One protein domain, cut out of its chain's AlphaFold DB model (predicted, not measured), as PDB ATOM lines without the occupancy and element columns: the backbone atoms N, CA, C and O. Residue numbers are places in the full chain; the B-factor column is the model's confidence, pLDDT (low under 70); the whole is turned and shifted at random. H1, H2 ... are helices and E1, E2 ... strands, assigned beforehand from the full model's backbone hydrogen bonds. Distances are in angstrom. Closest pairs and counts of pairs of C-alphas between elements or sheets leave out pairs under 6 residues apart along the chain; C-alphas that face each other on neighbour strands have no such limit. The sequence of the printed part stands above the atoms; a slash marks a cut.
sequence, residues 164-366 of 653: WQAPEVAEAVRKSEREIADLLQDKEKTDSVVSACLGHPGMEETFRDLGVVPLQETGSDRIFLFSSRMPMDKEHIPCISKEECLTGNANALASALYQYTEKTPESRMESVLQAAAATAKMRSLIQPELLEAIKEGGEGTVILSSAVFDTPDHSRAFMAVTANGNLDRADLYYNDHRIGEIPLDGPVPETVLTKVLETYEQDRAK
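What this domain is: This is residues 164 to 366 of the 653 residues of an uncharacterized protein of Ruminococcus sp. OM05-10BH (UniProt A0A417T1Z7). One long helix, H6, runs through the middle; the twisted sheet E4 to E7 curls round it, while H2, H3, H4 and H5 pack both on H6 and on a second, smaller sheet, E1 to E3, farther out. H1 and H7 run side by side near the last residues of H6, and H8 covers E6 and E7 near its first residues. The printed part has 203 residues, with eight named helices and seven named strands in the order H1 H2 H3 E1 E2 E3 H4 H5 H6 H7 E4 E5 E6 E7 H8; the class is mixed, helices and strands. Both sheets, E1 - E2 - E3 and E4 - E5 - E6 - E7, are antiparallel meanders, each strand the neighbour of the one before. The whole is compact, with a radius of gyration of the C-alphas of 16.6 A and spans of 42 by 42 by 28 A.

Where its parts are: H1, residues 167 to 185, begins with C-alpha 167 at (170.303, 140.224, 95.145) and is 27.4 A long. H2 is residues 187 to 198, H3 201 to 210, E1 212 to 216, E2 222 to 227, E3 239 to 241, H4 242 to 247 and H5 251 to 259. H6, residues 265 to 286, is 31.8 A long, and H7 is 288 to 297. E4 is 303 to 310, E5 316 to 323 at 23.2 A, E6 329 to 334 and E7 337 to 343. H8, residues 350 to 364, is 21.2 A long and ends with C-alpha 364 at (165.076, 172.635, 113.291).

How they stand to each other: H6 is the hub and touches five helices, among them H5 at a steep tilt of 45 degrees, C-alphas 254 and 272 being closest at 4.6 A, and H3 at a shallow tilt of 10 degrees, with C-alphas 206 and 278 at 6.7 A. In its sheet N 307 and O 319 of E4 and E5 are 2.9 A apart, N 322 and O 331 of E5 and E6 2.8 A, and N 332 and O 340 of E6 and E7 2.8 A. H8 is on the same face as H6, at a height over the sheet of 9.1 A. In the small sheet N 213 and O 226 of E1 and E2 are 2.8 A apart, as are N 223 and O 240 of E2 and E3. H1 touches H7 with residues 168 to 176 alone, opposite ways at a shallow tilt of 14 degrees, C-alphas 169 and 297 being closest at 5.8 A. Every O i to N i+4 pair is within hydrogen-bond range in H2 to H8; in H1, 14 of 15 are.

The domain as a whole: The C-alphas of Pro 167 and Pro 231, the two farthest apart, are 49.5 A apart. The printed part has no cut, and the link from E2 to E3, 11 residues, is long. The mean pLDDT of the printed part is 80.4, with 26 residues under 70, among them 296 to 302 and 311 to 316.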
ATOM      1  N   TRP A 164     169.257 149.591  95.358       38.16
ATOM      2  CA  TRP A 164     169.989 148.476  94.771       38.16
ATOM      3  C   TRP A 164     170.688 147.696  95.893       38.16
ATOM      4  O   TRP A 164     171.866 147.881  96.177       38.16
ATOM      5  N   GLN A 165     169.928 146.844  96.579       48.16
ATOM      6  CA  GLN A 165     170.496 145.734  97.325       48.16
ATOM      7  C   GLN A 165     170.997 144.739  96.286       48.16
ATOM      8  O   GLN A 165     170.220 144.292  95.436       48.16
ATOM      9  N   ALA A 166     172.279 144.375  96.352       55.84
ATOM     10  CA  ALA A 166     172.748 143.209  95.619       55.84
ATOM     11  C   ALA A 166     171.781 142.041  95.932       55.84
ATOM     12  O   ALA A 166     171.409 141.877  97.099       55.84
ATOM     13  N   PRO A 167     171.324 141.258  94.938       61.62
ATOM     14  CA  PRO A 167     170.303 140.224  95.145       61.62
ATOM     15  C   PRO A 167     170.621 139.271  96.308       61.62
ATOM     16  O   PRO A 167     169.717 138.842  97.020       61.62
ATOM     17  N   GLU A 168     171.911 139.019  96.532       63.81
ATOM     18  CA  GLU A 168     172.462 138.211  97.623       63.81
ATOM     19  C   GLU A 168     172.217 138.843  99.011       63.81
ATOM     20  O   GLU A 168     171.813 138.148  99.941       63.81
ATOM     21  N   VAL A 169     172.347 140.170  99.146       62.88
ATOM     22  CA  VAL A 169     172.037 140.915 100.385       62.88
ATOM     23  C   VAL A 169     170.534 140.922 100.646       62.88
ATOM     24  O   VAL A 169     170.102 140.695 101.775       62.88
ATOM     25  N   ALA A 170     169.720 141.131  99.609       64.94
ATOM     26  CA  ALA A 170     168.263 141.097  99.737       64.94
ATOM     27  C   ALA A 170     167.756 139.706 100.159       64.94
ATOM     28  O   ALA A 170     166.808 139.587 100.939       64.94
ATOM     29  N   GLU A 171     168.379 138.640  99.657       70.81
ATOM     30  CA  GLU A 171     168.072 137.271 100.064       70.81
ATOM     31  C   GLU A 171     168.506 136.993 101.509       70.81
ATOM     32  O   GLU A 171     167.719 136.423 102.268       70.81
ATOM     33  N   ALA A 172     169.688 137.461 101.917       69.50
ATOM     34  CA  ALA A 172     170.161 137.353 103.296       69.50
ATOM     35  C   ALA A 172     169.241 138.086 104.289       69.50
ATOM     36  O   ALA A 172     168.882 137.515 105.317       69.50
ATOM     37  N   VAL A 173     168.778 139.298 103.955       68.88
ATOM     38  CA  VAL A 173     167.807 140.051 104.769       68.88
ATOM     39  C   VAL A 173     166.487 139.290 104.885       68.88
ATOM     40  O   VAL A 173     166.006 139.066 105.990       68.88
ATOM     41  N   ARG A 174     165.922 138.804 103.770       71.56
ATOM     42  CA  ARG A 174     164.666 138.029 103.800       71.56
ATOM     43  C   ARG A 174     164.800 136.734 104.590       71.56
ATOM     44  O   ARG A 174     163.846 136.305 105.232       71.56
ATOM     45  N   LYS A 175     165.953 136.070 104.498       79.88
ATOM     46  CA  LYS A 175     166.247 134.868 105.279       79.88
ATOM     47  C   LYS A 175     166.287 135.202 106.772       79.88
ATOM     48  O   LYS A 175     165.595 134.550 107.542       79.88
ATOM     49  N   SER A 176     166.999 136.261 107.139       74.19
ATOM     50  CA  SER A 176     167.102 136.785 108.503       74.19
ATOM     51  C   SER A 176     165.740 137.192 109.092       74.19
ATOM     52  O   SER A 176     165.431 136.842 110.230       74.19
ATOM     53  N   GLU A 177     164.884 137.863 108.318       73.44
ATOM     54  CA  GLU A 177     163.520 138.219 108.736       73.44
ATOM     55  C   GLU A 177     162.638 136.983 108.958       73.44
ATOM     56  O   GLU A 177     161.874 136.934 109.922       73.44
ATOM     57  N   ARG A 178     162.760 135.958 108.102       78.38
ATOM     58  CA  ARG A 178     162.054 134.680 108.294       78.38
ATOM     59  C   ARG A 178     162.551 133.942 109.526       78.38
ATOM     60  O   ARG A 178     161.734 133.451 110.291       78.38
ATOM     61  N   GLU A 179     163.863 133.902 109.742       81.62
ATOM     62  CA  GLU A 179     164.458 133.275 110.925       81.62
ATOM     63  C   GLU A 179     163.976 133.953 112.217       81.62
ATOM     64  O   GLU A 179     163.644 133.255 113.171       81.62
ATOM     65  N   ILE A 180     163.845 135.288 112.241       79.00
ATOM     66  CA  ILE A 180     163.228 136.009 113.370       79.00
ATOM     67  C   ILE A 180     161.753 135.635 113.521       79.00
ATOM     68  O   ILE A 180     161.315 135.330 114.628       79.00
ATOM     69  N   ALA A 181     160.980 135.645 112.434       77.69
ATOM     70  CA  ALA A 181     159.555 135.318 112.484       77.69
ATOM     71  C   ALA A 181     159.299 133.878 112.964       77.69
ATOM     72  O   ALA A 181     158.329 133.629 113.681       77.69
ATOM     73  N   ASP A 182     160.170 132.939 112.597       82.56
ATOM     74  CA  ASP A 182     160.129 131.552 113.059       82.56
ATOM     75  C   ASP A 182     160.582 131.440 114.522       82.56
ATOM     76  O   ASP A 182     159.971 130.707 115.301       82.56
ATOM     77  N   LEU A 183     161.609 132.197 114.928       84.19
ATOM     78  CA  LEU A 183     162.068 132.255 116.317       84.19
ATOM     79  C   LEU A 183     160.954 132.753 117.245       84.19
ATOM     80  O   LEU A 183     160.696 132.123 118.267       84.19
ATOM     81  N   LEU A 184     160.246 133.816 116.855       82.06
ATOM     82  CA  LEU A 184     159.157 134.424 117.629       82.06
ATOM     83  C   LEU A 184     157.948 133.498 117.839       82.06
ATOM     84  O   LEU A 184     157.170 133.707 118.772       82.06
ATOM     85  N   GLN A 185     157.783 132.458 117.015       85.62
ATOM     86  CA  GLN A 185     156.751 131.435 117.228       85.62
ATOM     87  C   GLN A 185     157.108 130.478 118.377       85.62
ATOM     88  O   GLN A 185     156.219 129.862 118.967       85.62
ATOM     89  N   ASP A 186     158.394 130.365 118.718       88.06
ATOM     90  CA  ASP A 186     158.916 129.486 119.758       88.06
ATOM     91  C   ASP A 186     159.433 130.311 120.947       88.06
ATOM     92  O   ASP A 186     160.556 130.829 120.961       88.06
ATOM     93  N   LYS A 187     158.589 130.431 121.978       85.88
ATOM     94  CA  LYS A 187     158.885 131.234 123.173       85.88
ATOM     95  C   LYS A 187     160.128 130.753 123.920       85.88
ATOM     96  O   LYS A 187     160.908 131.579 124.373       85.88
ATOM     97  N   GLU A 188     160.341 129.443 124.030       87.12
ATOM     98  CA  GLU A 188     161.495 128.903 124.760       87.12
ATOM     99  C   GLU A 188     162.802 129.202 124.022       87.12
ATOM    100  O   GLU A 188     163.798 129.598 124.637       87.12
ATOM    101  N   LYS A 189     162.802 129.076 122.690       87.56
ATOM    102  CA  LYS A 189     163.962 129.466 121.882       87.56
ATOM    103  C   LYS A 189     164.202 130.969 121.919       87.56
ATOM    104  O   LYS A 189     165.352 131.378 122.070       87.56
ATOM    105  N   THR A 190     163.145 131.774 121.826       87.50
ATOM    106  CA  THR A 190     163.236 133.236 121.949       87.50
ATOM    107  C   THR A 190     163.870 133.626 123.283       87.50
ATOM    108  O   THR A 190     164.842 134.380 123.304       87.50
ATOM    109  N   ASP A 191     163.392 133.055 124.392       88.00
ATOM    110  CA  ASP A 191     163.930 133.295 125.734       88.00
ATOM    111  C   ASP A 191     165.412 132.933 125.836       88.00
ATOM    112  O   ASP A 191     166.189 133.674 126.437       88.00
ATOM    113  N   SER A 192     165.811 131.806 125.242       89.88
ATOM    114  CA  SER A 192     167.197 131.338 125.233       89.88
ATOM    115  C   SER A 192     168.118 132.281 124.450       89.88
ATOM    116  O   SER A 192     169.152 132.705 124.970       89.88
ATOM    117  N   VAL A 193     167.718 132.670 123.233       90.19
ATOM    118  CA  VAL A 193     168.488 133.581 122.368       90.19
ATOM    119  C   VAL A 193     168.634 134.956 123.019       90.19
ATOM    120  O   VAL A 193     169.741 135.490 123.097       90.19
ATOM    121  N   VAL A 194     167.540 135.511 123.545       89.75
ATOM    122  CA  VAL A 194     167.563 136.800 124.245       89.75
ATOM    123  C   VAL A 194     168.406 136.712 125.520       89.75
ATOM    124  O   VAL A 194     169.209 137.607 125.765       89.75
ATOM    125  N   SER A 195     168.310 135.622 126.294       89.19
ATOM    126  CA  SER A 195     169.163 135.404 127.476       89.19
ATOM    127  C   SER A 195     170.648 135.438 127.123       89.19
ATOM    128  O   SER A 195     171.432 136.130 127.770       89.19
ATOM    129  N   ALA A 196     171.028 134.697 126.077       90.19
ATOM    130  CA  ALA A 196     172.409 134.602 125.624       90.19
ATOM    131  C   ALA A 196     172.937 135.958 125.136       90.19
ATOM    132  O   ALA A 196     174.069 136.320 125.450       90.19
ATOM    133  N   CYS A 197     172.104 136.731 124.431       91.12
ATOM    134  CA  CYS A 197     172.443 138.083 123.998       91.12
ATOM    135  C   CYS A 197     172.635 139.034 125.191       91.12
ATOM    136  O   CYS A 197     173.662 139.702 125.283       91.12
ATOM    137  N   LEU A 198     171.699 139.054 126.149       89.62
ATOM    138  CA  LEU A 198     171.781 139.919 127.333       89.62
ATOM    139  C   LEU A 198     172.942 139.553 128.272       89.62
ATOM    140  O   LEU A 198     173.461 140.433 128.951       89.62
ATOM    141  N   GLY A 199     173.343 138.279 128.321       87.62
ATOM    142  CA  GLY A 199     174.508 137.799 129.075       87.62
ATOM    143  C   GLY A 199     175.837 137.888 128.316       87.62
ATOM    144  O   GLY A 199     176.875 137.486 128.841       87.62
ATOM    145  N   HIS A 200     175.837 138.374 127.072       90.94
ATOM    146  CA  HIS A 200     177.069 138.565 126.316       90.94
ATOM    147  C   HIS A 200     177.887 139.715 126.938       90.94
ATOM    148  O   HIS A 200     177.324 140.795 127.135       90.94
ATOM    149  N   PRO A 201     179.210 139.570 127.177       88.69
ATOM    150  CA  PRO A 201     180.009 140.586 127.878       88.69
ATOM    151  C   PRO A 201     179.901 141.989 127.271       88.69
ATOM    152  O   PRO A 201     179.799 142.980 127.989       88.69
ATOM    153  N   GLY A 202     179.855 142.067 125.937       87.19
ATOM    154  CA  GLY A 202     179.684 143.335 125.232       87.19
ATOM    155  C   GLY A 202     178.314 143.983 125.462       87.19
ATOM    156  O   GLY A 202     178.238 145.208 125.497       87.19
ATOM    157  N   MET A 203     177.239 143.203 125.625       91.19
ATOM    158  CA  MET A 203     175.921 143.761 125.952       91.19
ATOM    159  C   MET A 203     175.811 144.139 127.419       91.19
ATOM    160  O   MET A 203     175.251 145.190 127.717       91.19
ATOM    161  N   GLU A 204     176.370 143.334 128.323       89.88
ATOM    162  CA  GLU A 204     176.417 143.670 129.747       89.88
ATOM    163  C   GLU A 204     177.135 145.005 129.984       89.88
ATOM    164  O   GLU A 204     176.669 145.825 130.775       89.88
ATOM    165  N   GLU A 205     178.243 145.248 129.277       89.25
ATOM    166  CA  GLU A 205     178.945 146.532 129.302       89.25
ATOM    167  C   GLU A 205     178.090 147.664 128.720       89.25
ATOM    168  O   GLU A 205     177.922 148.684 129.378       89.25
ATOM    169  N   THR A 206     177.460 147.462 127.558       90.88
ATOM    170  CA  THR A 206     176.571 148.472 126.962       90.88
ATOM    171  C   THR A 206     175.434 148.861 127.906       90.88
ATOM    172  O   THR A 206     175.213 150.042 128.137       90.88
ATOM    173  N   PHE A 207     174.736 147.902 128.510       90.62
ATOM    174  CA  PHE A 207     173.657 148.198 129.455       90.62
ATOM    175  C   PHE A 207     174.162 148.880 130.737       90.62
ATOM    176  O   PHE A 207     173.530 149.820 131.228       90.62
ATOM    177  N   ARG A 208     175.347 148.500 131.230       89.06
ATOM    178  CA  ARG A 208     176.021 149.199 132.334       89.06
ATOM    179  C   ARG A 208     176.316 150.661 131.988       89.06
ATOM    180  O   ARG A 208     176.037 151.536 132.808       89.06
ATOM    181  N   ASP A 209     176.811 150.934 130.782       88.19
ATOM    182  CA  ASP A 209     177.106 152.288 130.295       88.19
ATOM    183  C   ASP A 209     175.840 153.128 130.096       88.19
ATOM    184  O   ASP A 209     175.852 154.337 130.335       88.19
ATOM    185  N   LEU A 210     174.719 152.494 129.744       89.06
ATOM    186  CA  LEU A 210     173.395 153.124 129.732       89.06
ATOM    187  C   LEU A 210     172.846 153.374 131.146       89.06
ATOM    188  O   LEU A 210     171.906 154.147 131.327       89.06
ATOM    189  N   GLY A 211     173.429 152.742 132.166       87.75
ATOM    190  CA  GLY A 211     172.942 152.801 133.540       87.75
ATOM    191  C   GLY A 211     171.662 152.000 133.762       87.75
ATOM    192  O   GLY A 211     170.911 152.321 134.685       87.75
ATOM    193  N   VAL A 212     171.414 150.966 132.958       89.12
ATOM    194  CA  VAL A 212     170.210 150.131 133.016       89.12
ATOM    195  C   VAL A 212     170.597 148.664 133.157       89.12
ATOM    196  O   VAL A 212     171.527 148.194 132.519       89.12
ATOM    197  N   VAL A 213     169.861 147.912 133.969       88.44
ATOM    198  CA  VAL A 213     170.006 146.461 134.097       88.44
ATOM    199  C   VAL A 213     168.795 145.791 133.449       88.44
ATOM    200  O   VAL A 213     167.683 145.920 133.973       88.44
ATOM    201  N   PRO A 214     168.968 145.091 132.314       89.44
ATOM    202  CA  PRO A 214     167.886 144.366 131.672       89.44
ATOM    203  C   PRO A 214     167.645 143.034 132.384       89.44
ATOM    204  O   PRO A 214     168.575 142.274 132.685       89.44
ATOM    205  N   LEU A 215     166.377 142.721 132.621       86.75
ATOM    206  CA  LEU A 215     165.968 141.459 133.211       86.75
ATOM    207  C   LEU A 215     164.745 140.917 132.478       86.75
ATOM    208  O   LEU A 215     163.661 141.502 132.503       86.75
ATOM    209  N   GLN A 216     164.944 139.804 131.779       86.44
ATOM    210  CA  GLN A 216     163.886 139.186 131.000       86.44
ATOM    211  C   GLN A 216     162.945 138.351 131.867       86.44
ATOM    212  O   GLN A 216     163.361 137.710 132.828       86.44
ATOM    213  N   GLU A 217     161.678 138.320 131.477       83.62
ATOM    214  CA  GLU A 217     160.685 137.409 132.028       83.62
ATOM    215  C   GLU A 217     160.579 136.161 131.143       83.62
ATOM    216  O   GLU A 217     160.325 136.262 129.941       83.62
ATOM    217  N   THR A 218     160.751 134.978 131.730       81.44
ATOM    218  CA  THR A 218     160.622 133.695 131.020       81.44
ATOM    219  C   THR A 218     159.156 133.392 130.680       81.44
ATOM    220  O   THR A 218     158.266 133.608 131.501       81.44
ATOM    221  N   GLY A 219     158.888 132.891 129.472       77.69
ATOM    222  CA  GLY A 219     157.551 132.568 128.956       77.69
ATOM    223  C   GLY A 219     156.734 133.778 128.479       77.69
ATOM    224  O   GLY A 219     155.587 133.626 128.038       77.69
ATOM    225  N   SER A 220     157.323 134.971 128.545       81.62
ATOM    226  CA  SER A 220     156.721 136.260 128.207       81.62
ATOM    227  C   SER A 220     157.570 136.992 127.177       81.62
ATOM    228  O   SER A 220     158.766 136.754 127.056       81.62
ATOM    229  N   ASP A 221     156.957 137.929 126.467       82.75
ATOM    230  CA  ASP A 221     157.625 138.783 125.482       82.75
ATOM    231  C   ASP A 221     158.322 139.995 126.134       82.75
ATOM    232  O   ASP A 221     158.733 140.917 125.453       82.75
ATOM    233  N   ARG A 222     158.450 140.048 127.465       84.50
ATOM    234  CA  ARG A 222     158.898 141.257 128.178       84.50
ATOM    235  C   ARG A 222     160.331 141.170 128.693       84.50
ATOM    236  O   ARG A 222     160.733 140.177 129.304       84.50
ATOM    237  N   ILE A 223     161.058 142.272 128.531       87.62
ATOM    238  CA  ILE A 223     162.353 142.541 129.157       87.62
ATOM    239  C   ILE A 223     162.223 143.820 129.974       87.62
ATOM    240  O   ILE A 223     162.001 144.896 129.428       87.62
ATOM    241  N   PHE A 224     162.353 143.705 131.289       87.25
ATOM    242  CA  PHE A 224     162.252 144.829 132.209       87.25
ATOM    243  C   PHE A 224     163.583 145.554 132.307       87.25
ATOM    244  O   PHE A 224     164.643 144.928 132.315       87.25
ATOM    245  N   LEU A 225     163.519 146.875 132.387       87.88
ATOM    246  CA  LEU A 225     164.678 147.747 132.438       87.88
ATOM    247  C   LEU A 225     164.731 148.395 133.818       87.88
ATOM    248  O   LEU A 225     163.828 149.134 134.197       87.88
ATOM    249  N   PHE A 226     165.777 148.090 134.583       86.12
ATOM    250  CA  PHE A 226     165.973 148.639 135.921       86.12
ATOM    251  C   PHE A 226     167.057 149.713 135.899       86.12
ATOM    252  O   PHE A 226     168.216 149.423 135.608       86.12
ATOM    253  N   SER A 227     166.704 150.956 136.216       86.56
ATOM    254  CA  SER A 227     167.677 152.043 136.322       86.56
ATOM    255  C   SER A 227     168.573 151.863 137.540       86.56
ATOM    256  O   SER A 227     168.101 151.677 138.657       86.56
ATOM    257  N   SER A 228     169.879 151.977 137.319       82.50
ATOM    258  CA  SER A 228     170.896 152.061 138.377       82.50
ATOM    259  C   SER A 228     171.216 153.505 138.783       82.50
ATOM    260  O   SER A 228     171.944 153.731 139.745       82.50
ATOM    261  N   ARG A 229     170.699 154.492 138.039       79.38
ATOM    262  CA  ARG A 229     171.032 155.917 138.209       79.38
ATOM    263  C   ARG A 229     169.970 156.691 138.971       79.38
ATOM    264  O   ARG A 229     170.301 157.653 139.656       79.38
ATOM    265  N   MET A 230     168.708 156.301 138.817       80.25
ATOM    266  CA  MET A 230     167.566 157.038 139.346       80.25
ATOM    267  C   MET A 230     166.600 156.110 140.085       80.25
ATOM    268  O   MET A 230     166.402 154.975 139.644       80.25
ATOM    269  N   PRO A 231     165.951 156.596 141.157       79.88
ATOM    270  CA  PRO A 231     164.840 155.894 141.779       79.88
ATOM    271  C   PRO A 231     163.701 155.653 140.784       79.88
ATOM    272  O   PRO A 231     163.354 156.542 140.004       79.88
ATOM    273  N   MET A 232     163.102 154.465 140.824       80.75
ATOM    274  CA  MET A 232     162.001 154.078 139.938       80.75
ATOM    275  C   MET A 232     160.658 154.047 140.662       80.75
ATOM    276  O   MET A 232     160.592 153.813 141.865       80.75
ATOM    277  N   ASP A 233     159.571 154.224 139.917       77.25
ATOM    278  CA  ASP A 233     158.235 153.918 140.421       77.25
ATOM    279  C   ASP A 233     158.045 152.395 140.464       77.25
ATOM    280  O   ASP A 233     158.200 151.703 139.455       77.25
ATOM    281  N   LYS A 234     157.715 151.862 141.645       71.94
ATOM    282  CA  LYS A 234     157.457 150.429 141.820       71.94
ATOM    283  C   LYS A 234     156.202 149.982 141.060       71.94
ATOM    284  O   LYS A 234     156.146 148.834 140.627       71.94
ATOM    285  N   GLU A 235     155.219 150.862 140.871       70.94
ATOM    286  CA  GLU A 235     153.968 150.539 140.176       70.94
ATOM    287  C   GLU A 235     154.121 150.497 138.655       70.94
ATOM    288  O   GLU A 235     153.351 149.807 137.989       70.94
ATOM    289  N   HIS A 236     155.136 151.166 138.104       75.25
ATOM    290  CA  HIS A 236     155.328 151.287 136.664       75.25
ATOM    291  C   HIS A 236     156.803 151.122 136.296       75.25
ATOM    292  O   HIS A 236     157.574 152.078 136.239       75.25
ATOM    293  N   ILE A 237     157.193 149.882 136.001       79.38
ATOM    294  CA  ILE A 237     158.551 149.567 135.545       79.38
ATOM    295  C   ILE A 237     158.577 149.575 134.012       79.38
ATOM    296  O   ILE A 237     157.728 148.913 133.400       79.38
ATOM    297  N   PRO A 238     159.535 150.283 133.384       84.62
ATOM    298  CA  PRO A 238     159.733 150.240 131.942       84.62
ATOM    299  C   PRO A 238     160.129 148.844 131.447       84.62
ATOM    300  O   PRO A 238     160.953 148.158 132.053       84.62
ATOM    301  N   CYS A 239     159.566 148.422 130.322       85.81
ATOM    302  CA  CYS A 239     159.851 147.156 129.667       85.81
ATOM    303  C   CYS A 239     159.855 147.281 128.141       85.81
ATOM    304  O   CYS A 239     158.972 147.902 127.559       85.81
ATOM    305  N   ILE A 240     160.795 146.615 127.487       87.31
ATOM    306  CA  ILE A 240     160.837 146.460 126.026       87.31
ATOM    307  C   ILE A 240     160.384 145.052 125.649       87.31
ATOM    308  O   ILE A 240     160.411 144.150 126.497       87.31
ATOM    309  N   SER A 241     159.971 144.853 124.398       85.00
ATOM    310  CA  SER A 241     159.618 143.520 123.925       85.00
ATOM    311  C   SER A 241     160.823 142.726 123.407       85.00
ATOM    312  O   SER A 241     161.850 143.293 123.010       85.00
ATOM    313  N   LYS A 242     160.727 141.391 123.410       85.38
ATOM    314  CA  LYS A 242     161.762 140.526 122.818       85.38
ATOM    315  C   LYS A 242     161.749 140.664 121.301       85.38
ATOM    316  O   LYS A 242     162.814 140.722 120.692       85.38
ATOM    317  N   GLU A 243     160.565 140.806 120.708       84.56
ATOM    318  CA  GLU A 243     160.411 141.153 119.293       84.56
ATOM    319  C   GLU A 243     161.141 142.453 118.925       84.56
ATOM    320  O   GLU A 243     161.865 142.480 117.932       84.56
ATOM    321  N   GLU A 244     161.027 143.515 119.723       80.31
ATOM    322  CA  GLU A 244     161.705 144.793 119.466       80.31
ATOM    323  C   GLU A 244     163.233 144.640 119.474       80.31
ATOM    324  O   GLU A 244     163.918 145.194 118.611       80.31
ATOM    325  N   CYS A 245     163.763 143.817 120.386       79.88
ATOM    326  CA  CYS A 245     165.191 143.498 120.441       79.88
ATOM    327  C   CYS A 245     165.672 142.741 119.196       79.88
ATOM    328  O   CYS A 245     166.772 142.994 118.708       79.88
ATOM    329  N   LEU A 246     164.853 141.817 118.685       78.94
ATOM    330  CA  LEU A 246     165.184 140.971 117.536       78.94
ATOM    331  C   LEU A 246     165.043 141.710 116.199       78.94
ATOM    332  O   LEU A 246     165.859 141.537 115.298       78.94
ATOM    333  N   THR A 247     164.017 142.549 116.075       72.88
ATOM    334  CA  THR A 247     163.685 143.277 114.839       72.88
ATOM    335  C   THR A 247     164.485 144.566 114.659       72.88
ATOM    336  O   THR A 247     164.489 145.145 113.575       72.88
ATOM    337  N   GLY A 248     165.200 145.017 115.693       72.19
ATOM    338  CA  GLY A 248     166.005 146.234 115.635       72.19
ATOM    339  C   GLY A 248     165.230 147.514 115.970       72.19
ATOM    340  O   GLY A 248     165.722 148.617 115.719       72.19
ATOM    341  N   ASN A 249     164.029 147.410 116.537       77.75
ATOM    342  CA  ASN A 249     163.233 148.571 116.920       77.75
ATOM    343  C   ASN A 249     163.741 149.164 118.248       77.75
ATOM    344  O   ASN A 249     163.639 148.545 119.304       77.75
ATOM    345  N   ALA A 250     164.288 150.381 118.204       82.62
ATOM    346  CA  ALA A 250     164.879 151.046 119.368       82.62
ATOM    347  C   ALA A 250     163.910 151.964 120.135       82.62
ATOM    348  O   ALA A 250     164.293 152.558 121.141       82.62
ATOM    349  N   ASN A 251     162.657 152.076 119.694       78.19
ATOM    350  CA  ASN A 251     161.676 153.026 120.220       78.19
ATOM    351  C   ASN A 251     161.398 152.863 121.723       78.19
ATOM    352  O   ASN A 251     161.514 153.826 122.485       78.19
ATOM    353  N   ALA A 252     161.070 151.647 122.164       82.25
ATOM    354  CA  ALA A 252     160.757 151.383 123.564       82.25
ATOM    355  C   ALA A 252     161.988 151.557 124.473       82.25
ATOM    356  O   ALA A 252     161.891 152.121 125.563       82.25
ATOM    357  N   LEU A 253     163.173 151.152 124.004       87.19
ATOM    358  CA  LEU A 253     164.418 151.361 124.746       87.19
ATOM    359  C   LEU A 253     164.740 152.857 124.880       87.19
ATOM    360  O   LEU A 253     165.053 153.310 125.978       87.19
ATOM    361  N   ALA A 254     164.596 153.637 123.806       85.88
ATOM    362  CA  ALA A 254     164.807 155.086 123.828       85.88
ATOM    363  C   ALA A 254     163.883 155.782 124.833       85.88
ATOM    364  O   ALA A 254     164.317 156.651 125.590       85.88
ATOM    365  N   SER A 255     162.617 155.367 124.869       82.62
ATOM    366  CA  SER A 255     161.637 155.875 125.823       82.62
ATOM    367  C   SER A 255     162.011 155.549 127.268       82.62
ATOM    368  O   SER A 255     162.009 156.441 128.115       82.62
ATOM    369  N   ALA A 256     162.407 154.302 127.547       85.00
ATOM    370  CA  ALA A 256     162.877 153.899 128.871       85.00
ATOM    371  C   ALA A 256     164.111 154.698 129.315       85.00
ATOM    372  O   ALA A 256     164.152 155.186 130.441       85.00
ATOM    373  N   LEU A 257     165.098 154.882 128.432       87.25
ATOM    374  CA  LEU A 257     166.294 155.669 128.740       87.25
ATOM    375  C   LEU A 257     165.939 157.126 129.038       87.25
ATOM    376  O   LEU A 257     166.335 157.648 130.079       87.25
ATOM    377  N   TYR A 258     165.102 157.740 128.199       84.94
ATOM    378  CA  TYR A 258     164.662 159.114 128.412       84.94
ATOM    379  C   TYR A 258     163.890 159.272 129.723       84.94
ATOM    380  O   TYR A 258     163.954 160.327 130.357       84.94
ATOM    381  N   GLN A 259     163.169 158.238 130.180       81.12
ATOM    382  CA  GLN A 259     162.514 158.241 131.492       81.12
ATOM    383  C   GLN A 259     163.506 158.437 132.647       81.12
ATOM    384  O   GLN A 259     163.164 159.134 133.605       81.12
ATOM    385  N   TYR A 260     164.735 157.939 132.513       80.81
ATOM    386  CA  TYR A 260     165.790 158.026 133.524       80.81
ATOM    387  C   TYR A 260     166.725 159.229 133.379       80.81
ATOM    388  O   TYR A 260     167.648 159.371 134.178       80.81
ATOM    389  N   THR A 261     166.499 160.102 132.402       78.75
ATOM    390  CA  THR A 261     167.277 161.331 132.216       78.75
ATOM    391  C   THR A 261     166.457 162.577 132.546       78.75
ATOM    392  O   THR A 261     165.222 162.533 132.650       78.75
ATOM    393  N   GLU A 262     167.142 163.718 132.670       77.19
ATOM    394  CA  GLU A 262     166.499 165.036 132.673       77.19
ATOM    395  C   GLU A 262     165.615 165.195 131.428       77.19
ATOM    396  O   GLU A 262     165.899 164.613 130.382       77.19
ATOM    397  N   LYS A 263     164.510 165.941 131.527       82.31
ATOM    398  CA  LYS A 263     163.511 166.057 130.449       82.31
ATOM    399  C   LYS A 263     163.831 167.211 129.501       82.31
ATOM    400  O   LYS A 263     163.053 168.158 129.408       82.31
ATOM    401  N   THR A 264     164.977 167.145 128.826       81.44
ATOM    402  CA  THR A 264     165.398 168.149 127.840       81.44
ATOM    403  C   THR A 264     165.367 167.585 126.409       81.44
ATOM    404  O   THR A 264     165.359 166.367 126.209       81.44
ATOM    405  N   PRO A 265     165.318 168.446 125.378       76.44
ATOM    406  CA  PRO A 265     165.492 168.036 123.982       76.44
ATOM    407  C   PRO A 265     166.766 167.227 123.709       76.44
ATOM    408  O   PRO A 265     166.756 166.276 122.929       76.44
ATOM    409  N   GLU A 266     167.865 167.610 124.347       82.19
ATOM    410  CA  GLU A 266     169.193 167.049 124.120       82.19
ATOM    411  C   GLU A 266     169.293 165.657 124.739       82.19
ATOM    412  O   GLU A 266     169.715 164.717 124.067       82.19
ATOM    413  N   SER A 267     168.811 165.492 125.974       83.88
ATOM    414  CA  SER A 267     168.759 164.185 126.633       83.88
ATOM    415  C   SER A 267     167.802 163.222 125.926       83.88
ATOM    416  O   SER A 267     168.039 162.012 125.904       83.88
ATOM    417  N   ARG A 268     166.739 163.743 125.292       83.44
ATOM    418  CA  ARG A 268     165.866 162.965 124.406       83.44
ATOM    419  C   ARG A 268     166.653 162.420 123.221       83.44
ATOM    420  O   ARG A 268     166.605 161.221 122.967       83.44
ATOM    421  N   MET A 269     167.371 163.287 122.512       83.62
ATOM    422  CA  MET A 269     168.170 162.889 121.356       83.62
ATOM    423  C   MET A 269     169.264 161.886 121.743       83.62
ATOM    424  O   MET A 269     169.445 160.875 121.069       83.62
ATOM    425  N   GLU A 270     169.944 162.133 122.862       88.19
ATOM    426  CA  GLU A 270     170.954 161.235 123.418       88.19
ATOM    427  C   GLU A 270     170.371 159.852 123.734       88.19
ATOM    428  O   GLU A 270     170.945 158.841 123.332       88.19
ATOM    429  N   SER A 271     169.200 159.800 124.373       88.94
ATOM    430  CA  SER A 271     168.513 158.544 124.702       88.94
ATOM    431  C   SER A 271     168.143 157.745 123.453       88.94
ATOM    432  O   SER A 271     168.321 156.527 123.424       88.94
ATOM    433  N   VAL A 272     167.661 158.412 122.396       87.75
ATOM    434  CA  VAL A 272     167.344 157.749 121.122       87.75
ATOM    435  C   VAL A 272     168.611 157.221 120.450       87.75
ATOM    436  O   VAL A 272     168.625 156.078 119.996       87.75
ATOM    437  N   LEU A 273     169.686 158.011 120.432       89.56
ATOM    438  CA  LEU A 273     170.978 157.610 119.873       89.56
ATOM    439  C   LEU A 273     171.559 156.388 120.578       89.56
ATOM    440  O   LEU A 273     171.956 155.413 119.938       89.56
ATOM    441  N   GLN A 274     171.586 156.440 121.903       91.50
ATOM    442  CA  GLN A 274     172.071 155.364 122.749       91.50
ATOM    443  C   GLN A 274     171.243 154.085 122.571       91.50
ATOM    444  O   GLN A 274     171.813 153.002 122.433       91.50
ATOM    445  N   ALA A 275     169.915 154.208 122.494       90.88
ATOM    446  CA  ALA A 275     169.031 153.079 122.229       90.88
ATOM    447  C   ALA A 275     169.248 152.480 120.835       90.88
ATOM    448  O   ALA A 275     169.369 151.264 120.715       90.88
ATOM    449  N   ALA A 276     169.343 153.304 119.788       88.06
ATOM    450  CA  ALA A 276     169.570 152.832 118.422       88.06
ATOM    451  C   ALA A 276     170.908 152.085 118.296       88.06
ATOM    452  O   ALA A 276     170.972 151.018 117.686       88.06
ATOM    453  N   ALA A 277     171.967 152.597 118.928       91.38
ATOM    454  CA  ALA A 277     173.265 151.932 118.970       91.38
ATOM    455  C   ALA A 277     173.214 150.599 119.739       91.38
ATOM    456  O   ALA A 277     173.685 149.575 119.239       91.38
ATOM    457  N   ALA A 278     172.602 150.583 120.928       91.44
ATOM    458  CA  ALA A 278     172.477 149.375 121.742       91.44
ATOM    459  C   ALA A 278     171.631 148.296 121.050       91.44
ATOM    460  O   ALA A 278     172.002 147.123 121.047       91.44
ATOM    461  N   THR A 279     170.532 148.684 120.406       89.12
ATOM    462  CA  THR A 279     169.674 147.765 119.656       89.12
ATOM    463  C   THR A 279     170.355 147.242 118.393       89.12
ATOM    464  O   THR A 279     170.246 146.053 118.095       89.12
ATOM    465  N   ALA A 280     171.131 148.069 117.687       87.75
ATOM    466  CA  ALA A 280     171.945 147.596 116.567       87.75
ATOM    467  C   ALA A 280     172.984 146.560 117.019       87.75
ATOM    468  O   ALA A 280     173.164 145.537 116.356       87.75
ATOM    469  N   LYS A 281     173.611 146.783 118.182       90.94
ATOM    470  CA  LYS A 281     174.535 145.826 118.798       90.94
ATOM    471  C   LYS A 281     173.843 144.516 119.170       90.94
ATOM    472  O   LYS A 281     174.340 143.454 118.804       90.94
ATOM    473  N   MET A 282     172.674 144.565 119.811       88.88
ATOM    474  CA  MET A 282     171.892 143.355 120.103       88.88
ATOM    475  C   MET A 282     171.607 142.558 118.831       88.88
ATOM    476  O   MET A 282     171.881 141.360 118.781       88.88
ATOM    477  N   ARG A 283     171.133 143.227 117.775       84.06
ATOM    478  CA  ARG A 283     170.834 142.561 116.507       84.06
ATOM    479  C   ARG A 283     172.080 141.968 115.850       84.06
ATOM    480  O   ARG A 283     172.011 140.853 115.345       84.06
ATOM    481  N   SER A 284     173.222 142.657 115.917       85.75
ATOM    482  CA  SER A 284     174.496 142.143 115.394       85.75
ATOM    483  C   SER A 284     174.968 140.858 116.081       85.75
ATOM    484  O   SER A 284     175.569 140.007 115.435       85.75
ATOM    485  N   LEU A 285     174.670 140.696 117.375       86.81
ATOM    486  CA  LEU A 285     175.034 139.503 118.143       86.81
ATOM    487  C   LEU A 285     174.079 138.336 117.899       86.81
ATOM    488  O   LEU A 285     174.494 137.183 117.961       86.81
ATOM    489  N   ILE A 286     172.805 138.634 117.650       83.81
ATOM    490  CA  ILE A 286     171.784 137.614 117.400       83.81
ATOM    491  C   ILE A 286     171.866 137.095 115.960       83.81
ATOM    492  O   ILE A 286     171.560 135.932 115.720       83.81
ATOM    493  N   GLN A 287     172.276 137.944 115.015       77.56
ATOM    494  CA  GLN A 287     172.322 137.627 113.585       77.56
ATOM    495  C   GLN A 287     173.677 137.999 112.960       77.56
ATOM    496  O   GLN A 287     173.735 138.872 112.084       77.56
ATOM    497  N   PRO A 288     174.785 137.372 113.384       79.88
ATOM    498  CA  PRO A 288     176.107 137.665 112.833       79.88
ATOM    499  C   PRO A 288     176.192 137.360 111.328       79.88
ATOM    500  O   PRO A 288     176.863 138.085 110.593       79.88
ATOM    501  N   GLU A 289     175.449 136.362 110.836       76.06
ATOM    502  CA  GLU A 289     175.424 135.974 109.420       76.06
ATOM    503  C   GLU A 289     174.867 137.087 108.518       76.06
ATOM    504  O   GLU A 289     175.243 137.188 107.349       76.06
ATOM    505  N   LEU A 290     173.995 137.952 109.055       74.50
ATOM    506  CA  LEU A 290     173.486 139.116 108.333       74.50
ATOM    507  C   LEU A 290     174.625 140.099 108.033       74.50
ATOM    508  O   LEU A 290     174.726 140.593 106.912       74.50
ATOM    509  N   LEU A 291     175.507 140.351 109.005       75.69
ATOM    510  CA  LEU A 291     176.665 141.230 108.826       75.69
ATOM    511  C   LEU A 291     177.702 140.634 107.872       75.69
ATOM    512  O   LEU A 291     178.274 141.360 107.057       75.69
ATOM    513  N   GLU A 292     177.916 139.319 107.933       75.38
ATOM    514  CA  GLU A 292     178.811 138.616 107.009       75.38
ATOM    515  C   GLU A 292     178.323 138.712 105.559       75.38
ATOM    516  O   GLU A 292     179.105 139.065 104.677       75.38
ATOM    517  N   ALA A 293     177.023 138.515 105.314       68.69
ATOM    518  CA  ALA A 293     176.443 138.661 103.979       68.69
ATOM    519  C   ALA A 293     176.557 140.101 103.434       68.69
ATOM    520  O   ALA A 293     176.771 140.312 102.240       68.69
ATOM    521  N   ILE A 294     176.453 141.110 104.303       68.12
ATOM    522  CA  ILE A 294     176.570 142.526 103.913       68.12
ATOM    523  C   ILE A 294     178.017 142.898 103.578       68.12
ATOM    524  O   ILE A 294     178.260 143.654 102.638       68.12
ATOM    525  N   LYS A 295     178.992 142.331 104.298       70.31
ATOM    526  CA  LYS A 295     180.417 142.494 103.980       70.31
ATOM    527  C   LYS A 295     180.748 142.024 102.560       70.31
ATOM    528  O   LYS A 295     181.611 142.609 101.909       70.31
ATOM    529  N   GLU A 296     180.078 140.978 102.088       63.84
ATOM    530  CA  GLU A 296     180.290 140.417 100.750       63.84
ATOM    531  C   GLU A 296     179.515 141.175  99.655       63.84
ATOM    532  O   GLU A 296     179.987 141.252  98.520       63.84
ATOM    533  N   GLY A 297     178.373 141.787  99.995       54.97
ATOM    534  CA  GLY A 297     177.443 142.391  99.035       54.97
ATOM    535  C   GLY A 297     177.465 143.921  98.879       54.97
ATOM    536  O   GLY A 297     176.789 144.433  97.985       54.97
ATOM    537  N   GLY A 298     178.243 144.652  99.686       51.88
ATOM    538  CA  GLY A 298     178.442 146.108  99.564       51.88
ATOM    539  C   GLY A 298     177.767 146.954 100.656       51.88
ATOM    540  O   GLY A 298     176.884 146.495 101.378       51.88
ATOM    541  N   GLU A 299     178.230 148.202 100.806       50.03
ATOM    542  CA  GLU A 299     177.860 149.116 101.901       50.03
ATOM    543  C   GLU A 299     176.391 149.601 101.844       50.03
ATOM    544  O   GLU A 299     175.862 149.893 100.773       50.03
ATOM    545  N   GLY A 300     175.765 149.809 103.014       50.38
ATOM    546  CA  GLY A 300     174.753 150.862 103.197       50.38
ATOM    547  C   GLY A 300     173.273 150.505 103.019       50.38
ATOM    548  O   GLY A 300     172.449 151.416 103.015       50.38
ATOM    549  N   THR A 301     172.884 149.232 102.896       55.03
ATOM    550  CA  THR A 301     171.489 148.889 102.536       55.03
ATOM    551  C   THR A 301     170.678 148.132 103.585       55.03
ATOM    552  O   THR A 301     169.505 147.846 103.336       55.03
ATOM    553  N   VAL A 302     171.259 147.787 104.740       67.06
ATOM    554  CA  VAL A 302     170.555 147.037 105.795       67.06
ATOM    555  C   VAL A 302     170.501 147.849 107.077       67.06
ATOM    556  O   VAL A 302     171.529 148.178 107.668       67.06
ATOM    557  N   ILE A 303     169.281 148.147 107.509       74.62
ATOM    558  CA  ILE A 303     168.999 148.807 108.780       74.62
ATOM    559  C   ILE A 303     169.144 147.761 109.882       74.62
ATOM    560  O   ILE A 303     168.359 146.816 109.937       74.62
ATOM    561  N   LEU A 304     170.142 147.930 110.746       77.50
ATOM    562  CA  LEU A 304     170.349 147.106 111.938       77.50
ATOM    563  C   LEU A 304     169.418 147.552 113.059       77.50
ATOM    564  O   LEU A 304     168.809 146.724 113.730       77.50
ATOM    565  N   SER A 305     169.262 148.862 113.225       83.50
ATOM    566  CA  SER A 305     168.292 149.415 114.155       83.50
ATOM    567  C   SER A 305     167.692 150.709 113.641       83.50
ATOM    568  O   SER A 305     168.336 151.450 112.900       83.50
ATOM    569  N   SER A 306     166.461 150.983 114.059       79.31
ATOM    570  CA  SER A 306     165.795 152.248 113.797       79.31
ATOM    571  C   SER A 306     164.963 152.721 114.979       79.31
ATOM    572  O   SER A 306     164.375 151.910 115.697       79.31
ATOM    573  N   ALA A 307     164.847 154.037 115.102       73.00
ATOM    574  CA  ALA A 307     163.906 154.708 115.980       73.00
ATOM    575  C   ALA A 307     163.184 155.830 115.225       73.00
ATOM    576  O   ALA A 307     163.786 156.538 114.415       73.00
ATOM    577  N   VAL A 308     161.896 156.007 115.509       73.19
ATOM    578  CA  VAL A 308     161.076 157.093 114.967       73.19
ATOM    579  C   VAL A 308     160.512 157.883 116.135       73.19
ATOM    580  O   VAL A 308     159.691 157.345 116.868       73.19
ATOM    581  N   PHE A 309     160.911 159.139 116.307       71.44
ATOM    582  CA  PHE A 309     160.658 159.896 117.532       71.44
ATOM    583  C   PHE A 309     160.191 161.319 117.273       71.44
ATOM    584  O   PHE A 309     160.547 161.925 116.266       71.44
ATOM    585  N   ASP A 310     159.434 161.863 118.222       70.50
ATOM    586  CA  ASP A 310     158.979 163.247 118.159       70.50
ATOM    587  C   ASP A 310     160.060 164.169 118.717       70.50
ATOM    588  O   ASP A 310     160.582 163.978 119.826       70.50
ATOM    589  N   THR A 311     160.378 165.212 117.974       68.75
ATOM    590  CA  THR A 311     161.193 166.314 118.469       68.75
ATOM    591  C   THR A 311     160.347 167.250 119.357       68.75
ATOM    592  O   THR A 311     159.115 167.180 119.362       68.75
ATOM    593  N   PRO A 312     160.971 168.140 120.147       64.25
ATOM    594  CA  PRO A 312     160.270 169.180 120.912       64.25
ATOM    595  C   PRO A 312     159.350 170.086 120.085       64.25
ATOM    596  O   PRO A 312     158.428 170.682 120.628       64.25
ATOM    597  N   ASP A 313     159.611 170.214 118.789       63.62
ATOM    598  CA  ASP A 313     158.774 170.930 117.833       63.62
ATOM    599  C   ASP A 313     157.722 170.019 117.175       63.62
ATOM    600  O   ASP A 313     157.160 170.403 116.164       63.62
ATOM    601  N   HIS A 314     157.437 168.819 117.691       56.88
ATOM    602  CA  HIS A 314     156.492 167.855 117.093       56.88
ATOM    603  C   HIS A 314     156.788 167.533 115.616       56.88
ATOM    604  O   HIS A 314     155.889 167.200 114.846       56.88
ATOM    605  N   SER A 315     158.046 167.662 115.175       62.16
ATOM    606  CA  SER A 315     158.462 167.047 113.917       62.16
ATOM    607  C   SER A 315     158.865 165.603 114.195       62.16
ATOM    608  O   SER A 315     159.557 165.290 115.165       62.16
ATOM    609  N   ARG A 316     158.373 164.691 113.359       67.44
ATOM    610  CA  ARG A 316     158.736 163.286 113.457       67.44
ATOM    611  C   ARG A 316     160.103 163.105 112.818       67.44
ATOM    612  O   ARG A 316     160.278 163.396 111.636       67.44
ATOM    613  N   ALA A 317     161.064 162.663 113.613       70.81
ATOM    614  CA  ALA A 317     162.421 162.400 113.182       70.81
ATOM    615  C   ALA A 317     162.692 160.898 113.109       70.81
ATOM    616  O   ALA A 317     162.093 160.089 113.825       70.81
ATOM    617  N   PHE A 318     163.626 160.533 112.239       74.88
ATOM    618  CA  PHE A 318     164.056 159.165 112.024       74.88
ATOM    619  C   PHE A 318     165.541 159.027 112.319       74.88
ATOM    620  O   PHE A 318     166.361 159.786 111.800       74.88
ATOM    621  N   MET A 319     165.880 158.024 113.116       79.25
ATOM    622  CA  MET A 319     167.253 157.612 113.346       79.25
ATOM    623  C   MET A 319     167.426 156.169 112.916       79.25
ATOM    624  O   MET A 319     166.608 155.317 113.258       79.25
ATOM    625  N   ALA A 320     168.501 155.896 112.188       81.31
ATOM    626  CA  ALA A 320     168.841 154.551 111.764       81.31
ATOM    627  C   ALA A 320     170.324 154.272 111.953       81.31
ATOM    628  O   ALA A 320     171.174 155.123 111.702       81.31
ATOM    629  N   VAL A 321     170.615 153.042 112.349       83.25
ATOM    630  CA  VAL A 321     171.952 152.467 112.326       83.25
ATOM    631  C   VAL A 321     171.964 151.422 111.223       83.25
ATOM    632  O   VAL A 321     171.190 150.463 111.267       83.25
ATOM    633  N   THR A 322     172.823 151.602 110.228       79.88
ATOM    634  CA  THR A 322     172.906 150.728 109.057       79.88
ATOM    635  C   THR A 322     174.264 150.058 108.972       79.88
ATOM    636  O   THR A 322     175.292 150.692 109.212       79.88
ATOM    637  N   ALA A 323     174.290 148.799 108.558       76.50
ATOM    638  CA  ALA A 323     175.542 148.118 108.268       76.50
ATOM    639  C   ALA A 323     176.268 148.794 107.090       76.50
ATOM    640  O   ALA A 323     175.655 149.127 106.074       76.50
ATOM    641  N   ASN A 324     177.581 148.976 107.218       73.19
ATOM    642  CA  ASN A 324     178.414 149.676 106.234       73.19
ATOM    643  C   ASN A 324     179.490 148.766 105.616       73.19
ATOM    644  O   ASN A 324     180.536 149.239 105.195       73.19
ATOM    645  N   GLY A 325     179.265 147.448 105.607       71.88
ATOM    646  CA  GLY A 325     180.227 146.459 105.108       71.88
ATOM    647  C   GLY A 325     181.354 146.103 106.088       71.88
ATOM    648  O   GLY A 325     182.050 145.109 105.874       71.88
ATOM    649  N   ASN A 326     181.513 146.846 107.190       77.94
ATOM    650  CA  ASN A 326     182.366 146.444 108.308       77.94
ATOM    651  C   ASN A 326     181.574 145.597 109.314       77.94
ATOM    652  O   ASN A 326     180.373 145.784 109.496       77.94
ATOM    653  N   LEU A 327     182.256 144.660 109.978       79.19
ATOM    654  CA  LEU A 327     181.634 143.773 110.974       79.19
ATOM    655  C   LEU A 327     181.583 144.402 112.372       79.19
ATOM    656  O   LEU A 327     180.776 144.003 113.200       79.19
ATOM    657  N   ASP A 328     182.459 145.369 112.634       84.38
ATOM    658  CA  ASP A 328     182.663 146.026 113.926       84.38
ATOM    659  C   ASP A 328     182.119 147.462 113.958       84.38
ATOM    660  O   ASP A 328     182.136 148.111 115.002       84.38
ATOM    661  N   ARG A 329     181.632 147.981 112.827       86.81
ATOM    662  CA  ARG A 329     181.151 149.360 112.697       86.81
ATOM    663  C   ARG A 329     179.857 149.432 111.912       86.81
ATOM    664  O   ARG A 329     179.596 148.619 111.033       86.81
ATOM    665  N   ALA A 330     179.078 150.459 112.212       84.75
ATOM    666  CA  ALA A 330     177.863 150.784 111.490       84.75
ATOM    667  C   ALA A 330     177.763 152.292 111.265       84.75
ATOM    668  O   ALA A 330     178.296 153.092 112.033       84.75
ATOM    669  N   ASP A 331     177.060 152.674 110.210       83.31
ATOM    670  CA  ASP A 331     176.770 154.068 109.917       83.31
ATOM    671  C   ASP A 331     175.515 154.513 110.663       83.31
ATOM    672  O   ASP A 331     174.499 153.821 110.664       83.31
ATOM    673  N   LEU A 332     175.579 155.694 111.263       85.00
ATOM    674  CA  LEU A 332     174.450 156.357 111.896       85.00
ATOM    675  C   LEU A 332     173.869 157.420 110.962       85.00
ATOM    676  O   LEU A 332     174.588 158.297 110.470       85.00
ATOM    677  N   TYR A 333     172.551 157.386 110.808       81.12
ATOM    678  CA  TYR A 333     171.762 158.344 110.050       81.12
ATOM    679  C   TYR A 333     170.724 159.033 110.936       81.12
ATOM    680  O   TYR A 333     170.083 158.388 111.765       81.12
ATOM    681  N   TYR A 334     170.523 160.328 110.700       80.25
ATOM    682  CA  TYR A 334     169.435 161.135 111.253       80.25
ATOM    683  C   TYR A 334     168.752 161.901 110.114       80.25
ATOM    684  O   TYR A 334     169.433 162.665 109.432       80.25
ATOM    685  N   ASN A 335     167.449 161.695 109.878       67.19
ATOM    686  CA  ASN A 335     166.678 162.387 108.825       67.19
ATOM    687  C   ASN A 335     167.413 162.443 107.460       67.19
ATOM    688  O   ASN A 335     167.462 163.477 106.798       67.19
ATOM    689  N   ASP A 336     168.048 161.330 107.071       68.06
ATOM    690  CA  ASP A 336     168.881 161.137 105.864       68.06
ATOM    691  C   ASP A 336     170.315 161.684 105.900       68.06
ATOM    692  O   ASP A 336     171.102 161.444 104.977       68.06
ATOM    693  N   HIS A 337     170.702 162.395 106.951       71.31
ATOM    694  CA  HIS A 337     172.073 162.845 107.138       71.31
ATOM    695  C   HIS A 337     172.908 161.709 107.725       71.31
ATOM    696  O   HIS A 337     172.665 161.273 108.850       71.31
ATOM    697  N   ARG A 338     173.927 161.246 106.986       82.12
ATOM    698  CA  ARG A 338     174.973 160.387 107.559       82.12
ATOM    699  C   ARG A 338     175.756 161.210 108.576       82.12
ATOM    700  O   ARG A 338     176.504 162.114 108.201       82.12
ATOM    701  N   ILE A 339     175.596 160.885 109.849       85.06
ATOM    702  CA  ILE A 339     176.247 161.594 110.950       85.06
ATOM    703  C   ILE A 339     177.693 161.121 111.114       85.06
ATOM    704  O   ILE A 339     178.622 161.918 111.294       85.06
ATOM    705  N   GLY A 340     177.900 159.809 111.033       85.50
ATOM    706  CA  GLY A 340     179.204 159.190 111.198       85.50
ATOM    707  C   GLY A 340     179.103 157.698 111.462       85.50
ATOM    708  O   GLY A 340     178.031 157.110 111.355       85.50
ATOM    709  N   GLU A 341     180.234 157.105 111.816       89.25
ATOM    710  CA  GLU A 341     180.331 155.693 112.180       89.25
ATOM    711  C   GLU A 341     180.273 155.526 113.692       89.25
ATOM    712  O   GLU A 341     180.908 156.282 114.434       89.25
ATOM    713  N   ILE A 342     179.558 154.497 114.133       89.94
ATOM    714  CA  ILE A 342     179.540 154.036 115.515       89.94
ATOM    715  C   ILE A 342     180.142 152.626 115.603       89.94
ATOM    716  O   ILE A 342     179.958 151.825 114.679       89.94
ATOM    717  N   PRO A 343     180.877 152.306 116.682       88.25
ATOM    718  CA  PRO A 343     181.327 150.946 116.936       88.25
ATOM    719  C   PRO A 343     180.133 150.064 117.319       88.25
ATOM    720  O   PRO A 343     179.259 150.483 118.079       88.25
ATOM    721  N   LEU A 344     180.113 148.830 116.820       85.38
ATOM    722  CA  LEU A 344     179.181 147.792 117.267       85.38
ATOM    723  C   LEU A 344     179.688 147.096 118.541       85.38
ATOM    724  O   LEU A 344     178.929 146.406 119.210       85.38
ATOM    725  N   ASP A 345     180.947 147.302 118.931       80.06
ATOM    726  CA  ASP A 345     181.590 146.659 120.080       80.06
ATOM    727  C   ASP A 345     182.006 147.626 121.204       80.06
ATOM    728  O   ASP A 345     182.739 147.235 122.108       80.06
ATOM    729  N   GLY A 346     181.473 148.851 121.239       79.31
ATOM    730  CA  GLY A 346     181.838 149.852 122.248       79.31
ATOM    731  C   GLY A 346     180.777 150.934 122.471       79.31
ATOM    732  O   GLY A 346     179.684 150.845 121.905       79.31
ATOM    733  N   PRO A 347     181.067 151.945 123.308       83.56
ATOM    734  CA  PRO A 347     180.156 153.058 123.550       83.56
ATOM    735  C   PRO A 347     180.057 153.981 122.331       83.56
ATOM    736  O   PRO A 347     180.972 154.071 121.507       83.56
ATOM    737  N   VAL A 348     178.949 154.722 122.244       86.62
ATOM    738  CA  VAL A 348     178.770 155.752 121.215       86.62
ATOM    739  C   VAL A 348     179.815 156.859 121.421       86.62
ATOM    740  O   VAL A 348     179.889 157.419 122.516       86.62
ATOM    741  N   PRO A 349     180.621 157.213 120.402       88.94
ATOM    742  CA  PRO A 349     181.619 158.267 120.542       88.94
ATOM    743  C   PRO A 349     180.968 159.627 120.817       88.94
ATOM    744  O   PRO A 349     180.035 160.021 120.117       88.94
ATOM    745  N   GLU A 350     181.528 160.400 121.750       87.69
ATOM    746  CA  GLU A 350     181.052 161.757 122.074       87.69
ATOM    747  C   GLU A 350     181.009 162.658 120.828       87.69
ATOM    748  O   GLU A 350     180.056 163.400 120.617       87.69
ATOM    749  N   THR A 351     181.971 162.503 119.912       90.19
ATOM    750  CA  THR A 351     181.993 163.232 118.635       90.19
ATOM    751  C   THR A 351     180.780 162.955 117.748       90.19
ATOM    752  O   THR A 351     180.417 163.800 116.935       90.19
ATOM    753  N   VAL A 352     180.188 161.759 117.839       89.69
ATOM    754  CA  VAL A 352     178.965 161.414 117.100       89.69
ATOM    755  C   VAL A 352     177.771 162.073 117.778       89.69
ATOM    756  O   VAL A 352     176.987 162.714 117.086       89.69
ATOM    757  N   LEU A 353     177.683 162.002 119.110       86.38
ATOM    758  CA  LEU A 353     176.632 162.669 119.884       86.38
ATOM    759  C   LEU A 353     176.584 164.177 119.593       86.38
ATOM    760  O   LEU A 353     175.525 164.695 119.244       86.38
ATOM    761  N   THR A 354     177.729 164.865 119.645       89.50
ATOM    762  CA  THR A 354     177.811 166.299 119.322       89.50
ATOM    763  C   THR A 354     177.307 166.588 117.910       89.50
ATOM    764  O   THR A 354     176.497 167.489 117.722       89.50
ATOM    765  N   LYS A 355     177.712 165.788 116.914       91.00
ATOM    766  CA  LYS A 355     177.260 165.970 115.527       91.00
ATOM    767  C   LYS A 355     175.767 165.724 115.341       91.00
ATOM    768  O   LYS A 355     175.153 166.420 114.535       91.00
ATOM    769  N   VAL A 356     175.177 164.746 116.040       87.00
ATOM    770  CA  VAL A 356     173.719 164.531 116.006       87.00
ATOM    771  C   VAL A 356     173.008 165.783 116.514       87.00
ATOM    772  O   VAL A 356     172.096 166.262 115.851       87.00
ATOM    773  N   LEU A 357     173.444 166.333 117.652       87.00
ATOM    774  CA  LEU A 357     172.844 167.533 118.241       87.00
ATOM    775  C   LEU A 357     173.003 168.762 117.333       87.00
ATOM    776  O   LEU A 357     172.024 169.455 117.077       87.00
ATOM    777  N   GLU A 358     174.189 168.982 116.763       89.31
ATOM    778  CA  GLU A 358     174.419 170.056 115.784       89.31
ATOM    779  C   GLU A 358     173.534 169.898 114.536       89.31
ATOM    780  O   GLU A 358     172.992 170.878 114.025       89.31
ATOM    781  N   THR A 359     173.366 168.667 114.040       87.06
ATOM    782  CA  THR A 359     172.504 168.386 112.879       87.06
ATOM    783  C   THR A 359     171.036 168.618 113.225       87.06
ATOM    784  O   THR A 359     170.312 169.220 112.438       87.06
ATOM    785  N   TYR A 360     170.605 168.214 114.421       84.81
ATOM    786  CA  TYR A 360     169.263 168.479 114.929       84.81
ATOM    787  C   TYR A 360     168.963 169.986 115.005       84.81
ATOM    788  O   TYR A 360     167.909 170.429 114.546       84.81
ATOM    789  N   GLU A 361     169.895 170.795 115.517       84.12
ATOM    790  CA  GLU A 361     169.741 172.255 115.559       84.12
ATOM    791  C   GLU A 361     169.629 172.871 114.156       84.12
ATOM    792  O   GLU A 361     168.799 173.757 113.928       84.12
ATOM    793  N   GLN A 362     170.422 172.380 113.199       86.62
ATOM    794  CA  GLN A 362     170.360 172.817 111.799       86.62
ATOM    795  C   GLN A 362     169.029 172.444 111.135       86.62
ATOM    796  O   GLN A 362     168.433 173.274 110.446       86.62
ATOM    797  N   ASP A 363     168.549 171.222 111.358       83.62
ATOM    798  CA  ASP A 363     167.296 170.716 110.796       83.62
ATOM    799  C   ASP A 363     166.076 171.449 111.367       83.62
ATOM    800  O   ASP A 363     165.146 171.775 110.626       83.62
ATOM    801  N   ARG A 364     166.112 171.814 112.653       80.38
ATOM    802  CA  ARG A 364     165.076 172.635 113.291       80.38
ATOM    803  C   ARG A 364     164.989 174.044 112.695       80.38
ATOM    804  O   ARG A 364     163.899 174.596 112.591       80.38
ATOM    805  N   ALA A 365     166.121 174.627 112.303       84.06
ATOM    806  CA  ALA A 365     166.191 175.963 111.704       84.06
ATOM    807  C   ALA A 365     166.079 175.956 110.168       84.06
ATOM    808  O   ALA A 365     166.216 177.005 109.528       84.06
ATOM    809  N   LYS A 366     165.858 174.785 109.556       88.56
ATOM    810  CA  LYS A 366     165.784 174.631 108.103       88.56
ATOM    811  C   LYS A 366     164.701 175.539 107.532       88.56
ATOM    812  O   LYS A 366     163.599 175.595 108.063       88.56
TER     813      LYS A 366